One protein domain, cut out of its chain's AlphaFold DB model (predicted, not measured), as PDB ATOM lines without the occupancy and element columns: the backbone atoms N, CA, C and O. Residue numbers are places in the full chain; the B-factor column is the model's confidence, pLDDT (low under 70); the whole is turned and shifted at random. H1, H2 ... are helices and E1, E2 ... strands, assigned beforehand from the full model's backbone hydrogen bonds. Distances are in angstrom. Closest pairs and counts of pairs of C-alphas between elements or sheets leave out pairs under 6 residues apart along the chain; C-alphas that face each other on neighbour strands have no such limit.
ATOM      1  N   PHE A  72     -44.628 -30.760  31.570       89.38
ATOM      2  CA  PHE A  72     -44.663 -32.158  31.165       89.38
ATOM      3  C   PHE A  72     -43.272 -32.636  30.756       89.38
ATOM      4  O   PHE A  72     -42.588 -32.007  29.946       89.38
ATOM      5  N   LYS A  73     -42.840 -33.763  31.329       90.69
ATOM      6  CA  LYS A  73     -41.497 -34.315  31.134       90.69
ATOM      7  C   LYS A  73     -41.552 -35.748  30.625       90.69
ATOM      8  O   LYS A  73     -41.920 -36.658  31.366       90.69
ATOM      9  N   LEU A  74     -41.069 -35.951  29.405       89.25
ATOM     10  CA  LEU A  74     -40.784 -37.269  28.844       89.25
ATOM     11  C   LEU A  74     -39.283 -37.554  28.915       89.25
ATOM     12  O   LEU A  74     -38.451 -36.670  28.716       89.25
ATOM     13  N   VAL A  75     -38.921 -38.804  29.191       90.69
ATOM     14  CA  VAL A  75     -37.528 -39.268  29.217       90.69
ATOM     15  C   VAL A  75     -37.418 -40.467  28.292       90.69
ATOM     16  O   VAL A  75     -38.083 -41.475  28.518       90.69
ATOM     17  N   VAL A  76     -36.581 -40.361  27.262       90.50
ATOM     18  CA  VAL A  76     -36.353 -41.465  26.326       90.50
ATOM     19  C   VAL A  76     -35.212 -42.320  26.862       90.50
ATOM     20  O   VAL A  76     -34.118 -41.821  27.142       90.50
ATOM     21  N   MET A  77     -35.487 -43.610  27.029       89.69
ATOM     22  CA  MET A  77     -34.555 -44.602  27.553       89.69
ATOM     23  C   MET A  77     -34.158 -45.567  26.438       89.69
ATOM     24  O   MET A  77     -35.016 -46.138  25.771       89.69
ATOM     25  N   GLN A  78     -32.859 -45.770  26.259       87.56
ATOM     26  CA  GLN A  78     -32.282 -46.754  25.357       87.56
ATOM     27  C   GLN A  78     -31.809 -47.955  26.174       87.56
ATOM     28  O   GLN A  78     -30.991 -47.824  27.086       87.56
ATOM     29  N   ARG A  79     -32.293 -49.146  25.829       84.75
ATOM     30  CA  ARG A  79     -31.763 -50.404  26.351       84.75
ATOM     31  C   ARG A  79     -30.695 -50.898  25.383       84.75
ATOM     32  O   ARG A  79     -31.018 -51.235  24.250       84.75
ATOM     33  N   ILE A  80     -29.440 -50.933  25.818       80.75
ATOM     34  CA  ILE A  80     -28.394 -51.656  25.089       80.75
ATOM     35  C   ILE A  80     -28.405 -53.087  25.629       80.75
ATOM     36  O   ILE A  80     -28.392 -53.281  26.847       80.75
ATOM     37  N   GLN A  81     -28.467 -54.077  24.740       68.06
ATOM     38  CA  GLN A  81     -28.251 -55.483  25.073       68.06
ATOM     39  C   GLN A  81     -26.820 -55.856  24.659       68.06
ATOM     40  O   GLN A  81     -26.612 -56.243  23.512       68.06
ATOM     41  N   PRO A  82     -25.817 -55.675  25.538       65.50
ATOM     42  CA  PRO A  82     -24.526 -56.319  25.352       65.50
ATOM     43  C   PRO A  82     -24.700 -57.836  25.499       65.50
ATOM     44  O   PRO A  82     -25.504 -58.291  26.312       65.50
ATOM     45  N   ASP A  83     -23.933 -58.594  24.723       65.38
ATOM     46  CA  ASP A  83     -24.056 -60.054  24.591       65.38
ATOM     47  C   ASP A  83     -23.794 -60.816  25.911       65.38
ATOM     48  O   ASP A  83     -24.331 -61.895  26.136       65.38
ATOM     49  N   ASP A  84     -23.017 -60.211  26.822       65.12
ATOM     50  CA  ASP A  84     -22.467 -60.866  28.022       65.12
ATOM     51  C   ASP A  84     -22.786 -60.131  29.350       65.12
ATOM     52  O   ASP A  84     -22.316 -60.507  30.424       65.12
ATOM     53  N   HIS A  85     -23.568 -59.041  29.326       62.75
ATOM     54  CA  HIS A  85     -23.797 -58.184  30.505       62.75
ATOM     55  C   HIS A  85     -25.281 -57.825  30.720       62.75
ATOM     56  O   HIS A  85     -26.059 -57.760  29.765       62.75
ATOM     57  N   PRO A  86     -25.715 -57.542  31.969       66.00
ATOM     58  CA  PRO A  86     -27.079 -57.091  32.233       66.00
ATOM     59  C   PRO A  86     -27.374 -55.808  31.448       66.00
ATOM     60  O   PRO A  86     -26.639 -54.825  31.536       66.00
ATOM     61  N   SER A  87     -28.467 -55.822  30.684       69.75
ATOM     62  CA  SER A  87     -28.807 -54.765  29.727       69.75
ATOM     63  C   SER A  87     -28.852 -53.376  30.374       69.75
ATOM     64  O   SER A  87     -29.792 -53.060  31.112       69.75
ATOM     65  N   GLN A  88     -27.851 -52.545  30.086       78.44
ATOM     66  CA  GLN A  88     -27.699 -51.239  30.713       78.44
ATOM     67  C   GLN A  88     -28.659 -50.227  30.076       78.44
ATOM     68  O   GLN A  88     -28.560 -49.895  28.889       78.44
ATOM     69  N   ILE A  89     -29.589 -49.725  30.890       82.75
ATOM     70  CA  ILE A  89     -30.535 -48.683  30.491       82.75
ATOM     71  C   ILE A  89     -29.803 -47.339  30.501       82.75
ATOM     72  O   ILE A  89     -29.449 -46.810  31.553       82.75
ATOM     73  N   HIS A  90     -29.594 -46.786  29.313       85.31
ATOM     74  CA  HIS A  90     -29.014 -45.470  29.099       85.31
ATOM     75  C   HIS A  90     -30.123 -44.452  28.833       85.31
ATOM     76  O   HIS A  90     -31.030 -44.695  28.040       85.31
ATOM     77  N   ARG A  91     -30.054 -43.278  29.458       89.38
ATOM     78  CA  ARG A  91     -30.959 -42.170  29.126       89.38
ATOM     79  C   ARG A  91     -30.498 -41.532  27.814       89.38
ATOM     80  O   ARG A  91     -29.432 -40.927  27.778       89.38
ATOM     81  N   LEU A  92     -31.301 -41.662  26.756       89.12
ATOM     82  CA  LEU A  92     -31.018 -41.094  25.432       89.12
ATOM     83  C   LEU A  92     -31.238 -39.575  25.402       89.12
ATOM     84  O   LEU A  92     -30.589 -38.876  24.629       89.12
ATOM     85  N   GLY A  93     -32.161 -39.072  26.225       90.88
ATOM     86  CA  GLY A  93     -32.459 -37.649  26.375       90.88
ATOM     87  C   GLY A  93     -33.752 -37.412  27.161       90.88
ATOM     88  O   GLY A  93     -34.369 -38.350  27.675       90.88
ATOM     89  N   ALA A  94     -34.175 -36.155  27.277       91.19
ATOM     90  CA  ALA A  94     -35.493 -35.797  27.800       91.19
ATOM     91  C   ALA A  94     -36.122 -34.626  27.046       91.19
ATOM     92  O   ALA A  94     -35.438 -33.722  26.576       91.19
ATOM     93  N   LEU A  95     -37.445 -34.632  26.996       90.69
ATOM     94  CA  LEU A  95     -38.269 -33.562  26.464       90.69
ATOM     95  C   LEU A  95     -39.020 -32.924  27.634       90.69
ATOM     96  O   LEU A  95     -39.754 -33.615  28.335       90.69
ATOM     97  N   ASN A  96     -38.812 -31.625  27.845       90.81
ATOM     98  CA  ASN A  96     -39.596 -30.821  28.779       90.81
ATOM     99  C   ASN A  96     -40.467 -29.877  27.943       90.81
ATOM    100  O   ASN A  96     -39.929 -29.097  27.157       90.81
ATOM    101  N   LEU A  97     -41.781 -29.958  28.117       89.06
ATOM    102  CA  LEU A  97     -42.784 -29.105  27.483       89.06
ATOM    103  C   LEU A  97     -43.663 -28.475  28.558       89.06
ATOM    104  O   LEU A  97     -43.698 -28.949  29.689       89.06
ATOM    105  N   ASN A  98     -44.393 -27.430  28.198       90.19
ATOM    106  CA  ASN A  98     -45.441 -26.864  29.030       90.19
ATOM    107  C   ASN A  98     -46.789 -27.156  28.364       90.19
ATOM    108  O   ASN A  98     -46.998 -26.765  27.220       90.19
ATOM    109  N   LEU A  99     -47.690 -27.856  29.054       89.75
ATOM    110  CA  LEU A  99     -48.998 -28.216  28.504       89.75
ATOM    111  C   LEU A  99     -49.970 -27.033  28.460       89.75
ATOM    112  O   LEU A  99     -50.876 -27.063  27.633       89.75
ATOM    113  N   SER A 100     -49.785 -25.977  29.265       89.12
ATOM    114  CA  SER A 100     -50.716 -24.836  29.235       89.12
ATOM    115  C   SER A 100     -50.704 -24.093  27.892       89.12
ATOM    116  O   SER A 100     -51.737 -23.588  27.470       89.12
ATOM    117  N   GLU A 101     -49.583 -24.127  27.165       87.50
ATOM    118  CA  GLU A 101     -49.442 -23.589  25.799       87.50
ATOM    119  C   GLU A 101     -50.269 -24.349  24.746       87.50
ATOM    120  O   GLU A 101     -50.514 -23.822  23.666       87.50
ATOM    121  N   TYR A 102     -50.709 -25.581  25.020       88.19
ATOM    122  CA  TYR A 102     -51.464 -26.409  24.064       88.19
ATOM    123  C   TYR A 102     -52.983 -26.294  24.254       88.19
ATOM    124  O   TYR A 102     -53.749 -26.850  23.469       88.19
ATOM    125  N   VAL A 103     -53.440 -25.563  25.275       88.00
ATOM    126  CA  VAL A 103     -54.868 -25.395  25.571       88.00
ATOM    127  C   VAL A 103     -55.525 -24.514  24.511       88.00
ATOM    128  O   VAL A 103     -55.007 -23.455  24.167       88.00
ATOM    129  N   GLY A 104     -56.666 -24.957  23.980       83.06
ATOM    130  CA  GLY A 104     -57.421 -24.232  22.950       83.06
ATOM    131  C   GLY A 104     -56.824 -24.295  21.537       83.06
ATOM    132  O   GLY A 104     -57.494 -23.904  20.587       83.06
ATOM    133  N   ASN A 105     -55.614 -24.840  21.369       82.81
ATOM    134  CA  ASN A 105     -54.923 -24.924  20.073       82.81
ATOM    135  C   ASN A 105     -55.253 -26.198  19.266       82.81
ATOM    136  O   ASN A 105     -54.732 -26.380  18.166       82.81
ATOM    137  N   GLY A 106     -56.136 -27.058  19.785       85.94
ATOM    138  CA  GLY A 106     -56.591 -28.285  19.123       85.94
ATOM    139  C   GLY A 106     -55.515 -29.373  19.049       85.94
ATOM    140  O   GLY A 106     -54.683 -29.504  19.947       85.94
ATOM    141  N   LEU A 107     -55.550 -30.165  17.974       89.25
ATOM    142  CA  LEU A 107     -54.559 -31.200  17.687       89.25
ATOM    143  C   LEU A 107     -53.308 -30.572  17.059       89.25
ATOM    144  O   LEU A 107     -53.343 -30.047  15.947       89.25
ATOM    145  N   VAL A 108     -52.187 -30.664  17.772       88.50
ATOM    146  CA  VAL A 108     -50.910 -30.038  17.414       88.50
ATOM    147  C   VAL A 108     -49.826 -31.119  17.303       88.50
ATOM    148  O   VAL A 108     -49.387 -31.683  18.307       88.50
ATOM    149  N   ASP A 109     -49.384 -31.420  16.077       90.50
ATOM    150  CA  ASP A 109     -48.308 -32.384  15.792       90.50
ATOM    151  C   ASP A 109     -46.970 -31.681  15.561       90.50
ATOM    152  O   ASP A 109     -46.882 -30.789  14.719       90.50
ATOM    153  N   ARG A 110     -45.939 -32.071  16.323       88.44
ATOM    154  CA  ARG A 110     -44.664 -31.340  16.399       88.44
ATOM    155  C   ARG A 110     -43.448 -32.249  16.471       88.44
ATOM    156  O   ARG A 110     -43.517 -33.358  17.005       88.44
ATOM    157  N   ARG A 111     -42.292 -31.753  16.020       88.94
ATOM    158  CA  ARG A 111     -40.990 -32.433  16.140       88.94
ATOM    159  C   ARG A 111     -40.070 -31.694  17.111       88.94
ATOM    160  O   ARG A 111     -39.474 -30.674  16.779       88.94
ATOM    161  N   TYR A 112     -39.881 -32.274  18.290       89.06
ATOM    162  CA  TYR A 112     -39.061 -31.702  19.356       89.06
ATOM    163  C   TYR A 112     -37.654 -32.302  19.392       89.06
ATOM    164  O   TYR A 112     -37.477 -33.507  19.203       89.06
ATOM    165  N   LEU A 113     -36.649 -31.488  19.713       90.06
ATOM    166  CA  LEU A 113     -35.290 -31.958  19.995       90.06
ATOM    167  C   LEU A 113     -35.184 -32.466  21.445       90.06
ATOM    168  O   LEU A 113     -35.606 -31.783  22.380       90.06
ATOM    169  N   LEU A 114     -34.602 -33.650  21.654       90.38
ATOM    170  CA  LEU A 114     -34.366 -34.181  22.996       90.38
ATOM    171  C   LEU A 114     -33.181 -33.466  23.659       90.38
ATOM    172  O   LEU A 114     -32.049 -33.507  23.180       90.38
ATOM    173  N   ARG A 115     -33.431 -32.858  24.820       86.88
ATOM    174  CA  ARG A 115     -32.398 -32.247  25.665       86.88
ATOM    175  C   ARG A 115     -31.533 -33.322  26.312       86.88
ATOM    176  O   ARG A 115     -32.006 -34.425  26.591       86.88
ATOM    177  N   GLU A 116     -30.280 -32.967  26.596       85.12
ATOM    178  CA  GLU A 116     -29.273 -33.870  27.181       85.12
ATOM    179  C   GLU A 116     -29.009 -35.121  26.310       85.12
ATOM    180  O   GLU A 116     -28.566 -36.150  26.816       85.12
ATOM    181  N   SER A 117     -29.282 -35.043  24.998       85.81
ATOM    182  CA  SER A 117     -29.063 -36.141  24.055       85.81
ATOM    183  C   SER A 117     -27.695 -36.064  23.385       85.81
ATOM    184  O   SER A 117     -27.307 -35.019  22.871       85.81
ATOM    185  N   ARG A 118     -26.972 -37.191  23.349       82.44
ATOM    186  CA  ARG A 118     -25.660 -37.299  22.680       82.44
ATOM    187  C   ARG A 118     -25.750 -37.359  21.153       82.44
ATOM    188  O   ARG A 118     -24.747 -37.148  20.487       82.44
ATOM    189  N   THR A 119     -26.920 -37.690  20.608       82.06
ATOM    190  CA  THR A 119     -27.119 -38.001  19.182       82.06
ATOM    191  C   THR A 119     -28.045 -37.013  18.473       82.06
ATOM    192  O   THR A 119     -28.503 -37.300  17.371       82.06
ATOM    193  N   ASN A 120     -28.351 -35.863  19.094       86.31
ATOM    194  CA  ASN A 120     -29.319 -34.874  18.592       86.31
ATOM    195  C   ASN A 120     -30.672 -35.503  18.200       86.31
ATOM    196  O   ASN A 120     -31.320 -35.094  17.236       86.31
ATOM    197  N   ALA A 121     -31.095 -36.528  18.946       88.50
ATOM    198  CA  ALA A 121     -32.308 -37.273  18.653       88.50
ATOM    199  C   ALA A 121     -33.555 -36.384  18.789       88.50
ATOM    200  O   ALA A 121     -33.674 -35.574  19.710       88.50
ATOM    201  N   THR A 122     -34.512 -36.573  17.885       90.50
ATOM    202  CA  THR A 122     -35.774 -35.822  17.855       90.50
ATOM    203  C   THR A 122     -36.962 -36.735  18.115       90.50
ATOM    204  O   THR A 122     -37.028 -37.817  17.533       90.50
ATOM    205  N   LEU A 123     -37.935 -36.270  18.893       90.38
ATOM    206  CA  LEU A 123     -39.199 -36.954  19.141       90.38
ATOM    207  C   LEU A 123     -40.334 -36.216  18.421       90.38
ATOM    208  O   LEU A 123     -40.588 -35.046  18.709       90.38
ATOM    209  N   ARG A 124     -41.023 -36.901  17.500       91.44
ATOM    210  CA  ARG A 124     -42.327 -36.451  16.997       91.44
ATOM    211  C   ARG A 124     -43.383 -36.779  18.048       91.44
ATOM    212  O   ARG A 124     -43.423 -37.912  18.528       91.44
ATOM    213  N   LEU A 125     -44.195 -35.800  18.420       90.25
ATOM    214  CA  LEU A 125     -45.258 -35.954  19.405       90.25
ATOM    215  C   LEU A 125     -46.453 -35.090  18.999       90.25
ATOM    216  O   LEU A 125     -46.325 -33.878  18.826       90.25
ATOM    217  N   THR A 126     -47.610 -35.738  18.911       91.38
ATOM    218  CA  THR A 126     -48.909 -35.101  18.709       91.38
ATOM    219  C   THR A 126     -49.565 -34.883  20.068       91.38
ATOM    220  O   THR A 126     -49.645 -35.815  20.868       91.38
ATOM    221  N   ILE A 127     -49.989 -33.651  20.347       91.56
ATOM    222  CA  ILE A 127     -50.655 -33.257  21.593       91.56
ATOM    223  C   ILE A 127     -52.029 -32.695  21.242       91.56
ATOM    224  O   ILE A 127     -52.150 -31.863  20.348       91.56
ATOM    225  N   GLU A 128     -53.045 -33.131  21.973       91.38
ATOM    226  CA  GLU A 128     -54.406 -32.609  21.917       91.38
ATOM    227  C   GLU A 128     -54.895 -32.445  23.358       91.38
ATOM    228  O   GLU A 128     -54.706 -33.346  24.180       91.38
ATOM    229  N   LEU A 129     -55.467 -31.283  23.682       88.94
ATOM    230  CA  LEU A 129     -56.013 -30.983  25.007       88.94
ATOM    231  C   LEU A 129     -57.486 -30.592  24.891       88.94
ATOM    232  O   LEU A 129     -57.820 -29.491  24.456       88.94
ATOM    233  N   GLU A 130     -58.359 -31.496  25.330       88.56
ATOM    234  CA  GLU A 130     -59.794 -31.258  25.459       88.56
ATOM    235  C   GLU A 130     -60.123 -30.683  26.848       88.56
ATOM    236  O   GLU A 130     -59.604 -31.135  27.874       88.56
ATOM    237  N   TYR A 131     -61.008 -29.686  26.898       86.88
ATOM    238  CA  TYR A 131     -61.547 -29.171  28.156       86.88
ATOM    239  C   TYR A 131     -62.610 -30.138  28.700       86.88
ATOM    240  O   TYR A 131     -63.670 -30.305  28.103       86.88
ATOM    241  N   ILE A 132     -62.332 -30.761  29.849       85.62
ATOM    242  CA  ILE A 132     -63.222 -31.765  30.455       85.62
ATOM    243  C   ILE A 132     -64.231 -31.120  31.420       85.62
ATOM    244  O   ILE A 132     -65.424 -31.402  31.360       85.62
ATOM    245  N   SER A 133     -63.754 -30.301  32.366       75.38
ATOM    246  CA  SER A 133     -64.569 -29.638  33.397       75.38
ATOM    247  C   SER A 133     -63.702 -28.677  34.223       75.38
ATOM    248  O   SER A 133     -62.567 -29.022  34.554       75.38
ATOM    249  N   GLY A 134     -64.227 -27.506  34.591       82.00
ATOM    250  CA  GLY A 134     -63.522 -26.506  35.393       82.00
ATOM    251  C   GLY A 134     -64.135 -25.112  35.253       82.00
ATOM    252  O   GLY A 134     -65.332 -24.974  34.999       82.00
ATOM    253  N   GLU A 135     -63.308 -24.081  35.407       77.69
ATOM    254  CA  GLU A 135     -63.659 -22.711  35.033       77.69
ATOM    255  C   GLU A 135     -63.384 -22.517  33.533       77.69
ATOM    256  O   GLU A 135     -62.322 -22.886  33.036       77.69
ATOM    257  N   SER A 136     -64.350 -21.961  32.796       76.00
ATOM    258  CA  SER A 136     -64.242 -21.708  31.347       76.00
ATOM    259  C   SER A 136     -63.585 -20.369  31.002       76.00
ATOM    260  O   SER A 136     -63.258 -20.123  29.845       76.00
ATOM    261  N   ASN A 137     -63.419 -19.493  31.992       78.00
ATOM    262  CA  ASN A 137     -62.891 -18.141  31.828       78.00
ATOM    263  C   ASN A 137     -61.363 -18.168  31.950       78.00
ATOM    264  O   ASN A 137     -60.810 -17.665  32.923       78.00
ATOM    265  N   TYR A 138     -60.697 -18.800  30.985       80.69
ATOM    266  CA  TYR A 138     -59.241 -18.902  30.953       80.69
ATOM    267  C   TYR A 138     -58.653 -18.214  29.721       80.69
ATOM    268  O   TYR A 138     -59.195 -18.293  28.619       80.69
ATOM    269  N   ILE A 139     -57.494 -17.585  29.902       81.81
ATOM    270  CA  ILE A 139     -56.669 -17.058  28.816       81.81
ATOM    271  C   ILE A 139     -55.492 -18.030  28.627       81.81
ATOM    272  O   ILE A 139     -54.631 -18.126  29.512       81.81
ATOM    273  N   PRO A 140     -55.444 -18.804  27.524       79.62
ATOM    274  CA  PRO A 140     -54.331 -19.705  27.267       79.62
ATOM    275  C   PRO A 140     -53.088 -18.898  26.844       79.62
ATOM    276  O   PRO A 140     -53.209 -17.957  26.054       79.62
ATOM    277  N   PRO A 141     -51.882 -19.238  27.334       79.88
ATOM    278  CA  PRO A 141     -50.658 -18.587  26.881       79.88
ATOM    279  C   PRO A 141     -50.400 -18.880  25.390       79.88
ATOM    280  O   PRO A 141     -50.637 -20.002  24.932       79.88
ATOM    281  N   PRO A 142     -49.894 -17.902  24.614       78.56
ATOM    282  CA  PRO A 142     -49.691 -18.065  23.180       78.56
ATOM    283  C   PRO A 142     -48.627 -19.128  22.891       78.56
ATOM    284  O   PRO A 142     -47.490 -19.036  23.355       78.56
ATOM    285  N   LEU A 143     -48.987 -20.118  22.072       78.88
ATOM    286  CA  LEU A 143     -48.098 -21.205  21.676       78.88
ATOM    287  C   LEU A 143     -46.906 -20.661  20.861       78.88
ATOM    288  O   LEU A 143     -47.117 -20.116  19.770       78.88
ATOM    289  N   PRO A 144     -45.646 -20.831  21.310       70.69
ATOM    290  CA  PRO A 144     -44.492 -20.402  20.531       70.69
ATOM    291  C   PRO A 144     -44.445 -21.121  19.172       70.69
ATOM    292  O   PRO A 144     -44.593 -22.345  19.067       70.69
ATOM    293  N   LYS A 145     -44.205 -20.345  18.108       62.44
ATOM    294  CA  LYS A 145     -44.194 -20.798  16.702       62.44
ATOM    295  C   LYS A 145     -42.897 -21.532  16.290       62.44
ATOM    296  O   LYS A 145     -42.551 -21.542  15.115       62.44
ATOM    297  N   GLY A 146     -42.159 -22.125  17.236       58.75
ATOM    298  CA  GLY A 146     -40.824 -22.693  16.995       58.75
ATOM    299  C   GLY A 146     -40.512 -23.930  17.839       58.75
ATOM    300  O   GLY A 146     -39.970 -23.833  18.935       58.75
ATOM    301  N   GLU A 147     -40.790 -25.111  17.293       58.00
ATOM    302  CA  GLU A 147     -40.742 -26.415  17.988       58.00
ATOM    303  C   GLU A 147     -39.322 -26.862  18.374       58.00
ATOM    304  O   GLU A 147     -39.114 -27.598  19.338       58.00
ATOM    305  N   ILE A 148     -38.333 -26.368  17.627       59.22
ATOM    306  CA  ILE A 148     -36.907 -26.666  17.798       59.22
ATOM    307  C   ILE A 148     -36.263 -25.696  18.818       59.22
ATOM    308  O   ILE A 148     -35.236 -26.000  19.424       59.22
ATOM    309  N   LEU A 149     -36.882 -24.535  19.065       53.66
ATOM    310  CA  LEU A 149     -36.247 -23.400  19.748       53.66
ATOM    311  C   LEU A 149     -36.256 -23.510  21.285       53.66
ATOM    312  O   LEU A 149     -35.359 -22.978  21.942       53.66
ATOM    313  N   ASN A 150     -37.170 -24.294  21.870       54.06
ATOM    314  CA  ASN A 150     -37.188 -24.571  23.318       54.06
ATOM    315  C   ASN A 150     -35.924 -25.315  23.802       54.06
ATOM    316  O   ASN A 150     -35.555 -25.212  24.973       54.06
ATOM    317  N   GLY A 151     -35.229 -26.037  22.913       53.28
ATOM    318  CA  GLY A 151     -33.920 -26.629  23.210       53.28
ATOM    319  C   GLY A 151     -32.793 -25.592  23.306       53.28
ATOM    320  O   GLY A 151     -31.867 -25.769  24.097       53.28
ATOM    321  N   LEU A 152     -32.899 -24.495  22.549       49.34
ATOM    322  CA  LEU A 152     -31.882 -23.444  22.434       49.34
ATOM    323  C   LEU A 152     -32.058 -22.322  23.468       49.34
ATOM    324  O   LEU A 152     -31.065 -21.772  23.936       49.34
ATOM    325  N   SER A 153     -33.290 -22.016  23.891       49.09
ATOM    326  CA  SER A 153     -33.573 -20.929  24.849       49.09
ATOM    327  C   SER A 153     -32.830 -21.087  26.190       49.09
ATOM    328  O   SER A 153     -32.269 -20.131  26.731       49.09
ATOM    329  N   ASN A 154     -32.713 -22.321  26.694       53.00
ATOM    330  CA  ASN A 154     -31.902 -22.625  27.879       53.00
ATOM    331  C   ASN A 154     -30.386 -22.509  27.653       53.00
ATOM    332  O   ASN A 154     -29.664 -22.313  28.627       53.00
ATOM    333  N   TYR A 155     -29.908 -22.653  26.416       51.28
ATOM    334  CA  TYR A 155     -28.493 -22.494  26.075       51.28
ATOM    335  C   TYR A 155     -28.142 -20.999  25.993       51.28
ATOM    336  O   TYR A 155     -27.230 -20.541  26.674       51.28
ATOM    337  N   LEU A 156     -28.978 -20.216  25.301       51.75
ATOM    338  CA  LEU A 156     -28.883 -18.751  25.215       51.75
ATOM    339  C   LEU A 156     -28.999 -18.065  26.589       51.75
ATOM    340  O   LEU A 156     -28.327 -17.071  26.855       51.75
ATOM    341  N   SER A 157     -29.806 -18.626  27.493       48.88
ATOM    342  CA  SER A 157     -29.915 -18.162  28.883       48.88
ATOM    343  C   SER A 157     -28.767 -18.660  29.784       48.88
ATOM    344  O   SER A 157     -28.530 -18.084  30.844       48.88
ATOM    345  N   GLY A 158     -28.048 -19.716  29.385       44.31
ATOM    346  CA  GLY A 158     -26.930 -20.297  30.137       44.31
ATOM    347  C   GLY A 158     -25.638 -19.480  30.049       44.31
ATOM    348  O   GLY A 158     -24.928 -19.352  31.046       44.31
ATOM    349  N   GLU A 159     -25.367 -18.875  28.891       44.78
ATOM    350  CA  GLU A 159     -24.147 -18.087  28.637       44.78
ATOM    351  C   GLU A 159     -24.063 -16.819  29.518       44.78
ATOM    352  O   GLU A 159     -22.981 -16.395  29.921       44.78
TER     353      GLU A 159
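This is residues 72 to 159 of the 362 residues of the protein "C2 NT-type domain-containing protein" of Agaricus bisporus var. burnettii (strain JB137-S8 / ATCC MYA-4627 / FGSC 10392) (UniProt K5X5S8). Two antiparallel strand hairpins, E1 with E2 and E3 with E4, lie loosely one over the other and only partly overlap; from E4 a long link swings out in a wide loop and folds back to a short helix, H1, at one side. The turn of the E1 and E2 hairpin, at Asp 84, and the loop at Asn 137 mark the far ends of the longest axis, and residues 132 to 137 stick out. The printed part has 88 residues, with four named strands and one named helix in the order E1, E2, E3, E4, H1; its class is mostly strand, though under half of the residues are in named elements. It is loose, with a radius of gyration of the C-alphas of 16.8 A, and flat, spanning 59 by 36 by 18 A.

E2, residues 89 to 98, is the longest strand by residues and bends by 54 degrees at residue 92. It forms a hairpin with E1, residues 72 to 79; the two are antiparallel at 163 degrees, with N 74 and O 95 at 2.9 A and N 90 and O 78 at 2.8 A, within hydrogen-bond range. The closest C-alphas of E2 and E3, residues 108 to 113, are those of Leu 95 and Leu 113, 7.3 A apart. E3 forms a hairpin with E4, residues 122 to 127, antiparallel at 157 degrees, with N 110 and O 125 at 3.1 A and N 123 and O 112 at 2.8 A. E2 and E4 are near each other, with 6 pairs of C-alphas within 10 A. E1 is apart from both E3 and E4. The closest C-alphas of E3 and H1, residues 150 to 156, are those of Leu 113 and Gly 151, 6.4 A apart. H1 is near E2 and apart from E1. In H1, 1 of 3 O i to N i+4 pairs and 1 of 4 O i to N i+3 pairs are within hydrogen-bond range.

E2 measures 26.5 A from first to last C-alpha and E1 22.9 A, beginning at C-alpha 72, (-44.663, -32.158, 31.165). E3 measures 15.9 A and E4 15.6 A, ending at C-alpha 127, (-50.655, -33.257, 21.593). H1 measures 10.3 A and ends at C-alpha 156, (-28.883, -18.751, 25.215).

The two C-alphas farthest apart, those of Asp 84 and Asn 137, are 58.9 A apart. The printed part has no cut. The link from E4 to H1, 22 residues, is long; the other three are short. Mean pLDDT of the printed part is 79.0, with residues 81 to 87 and 145 to 159 under 70.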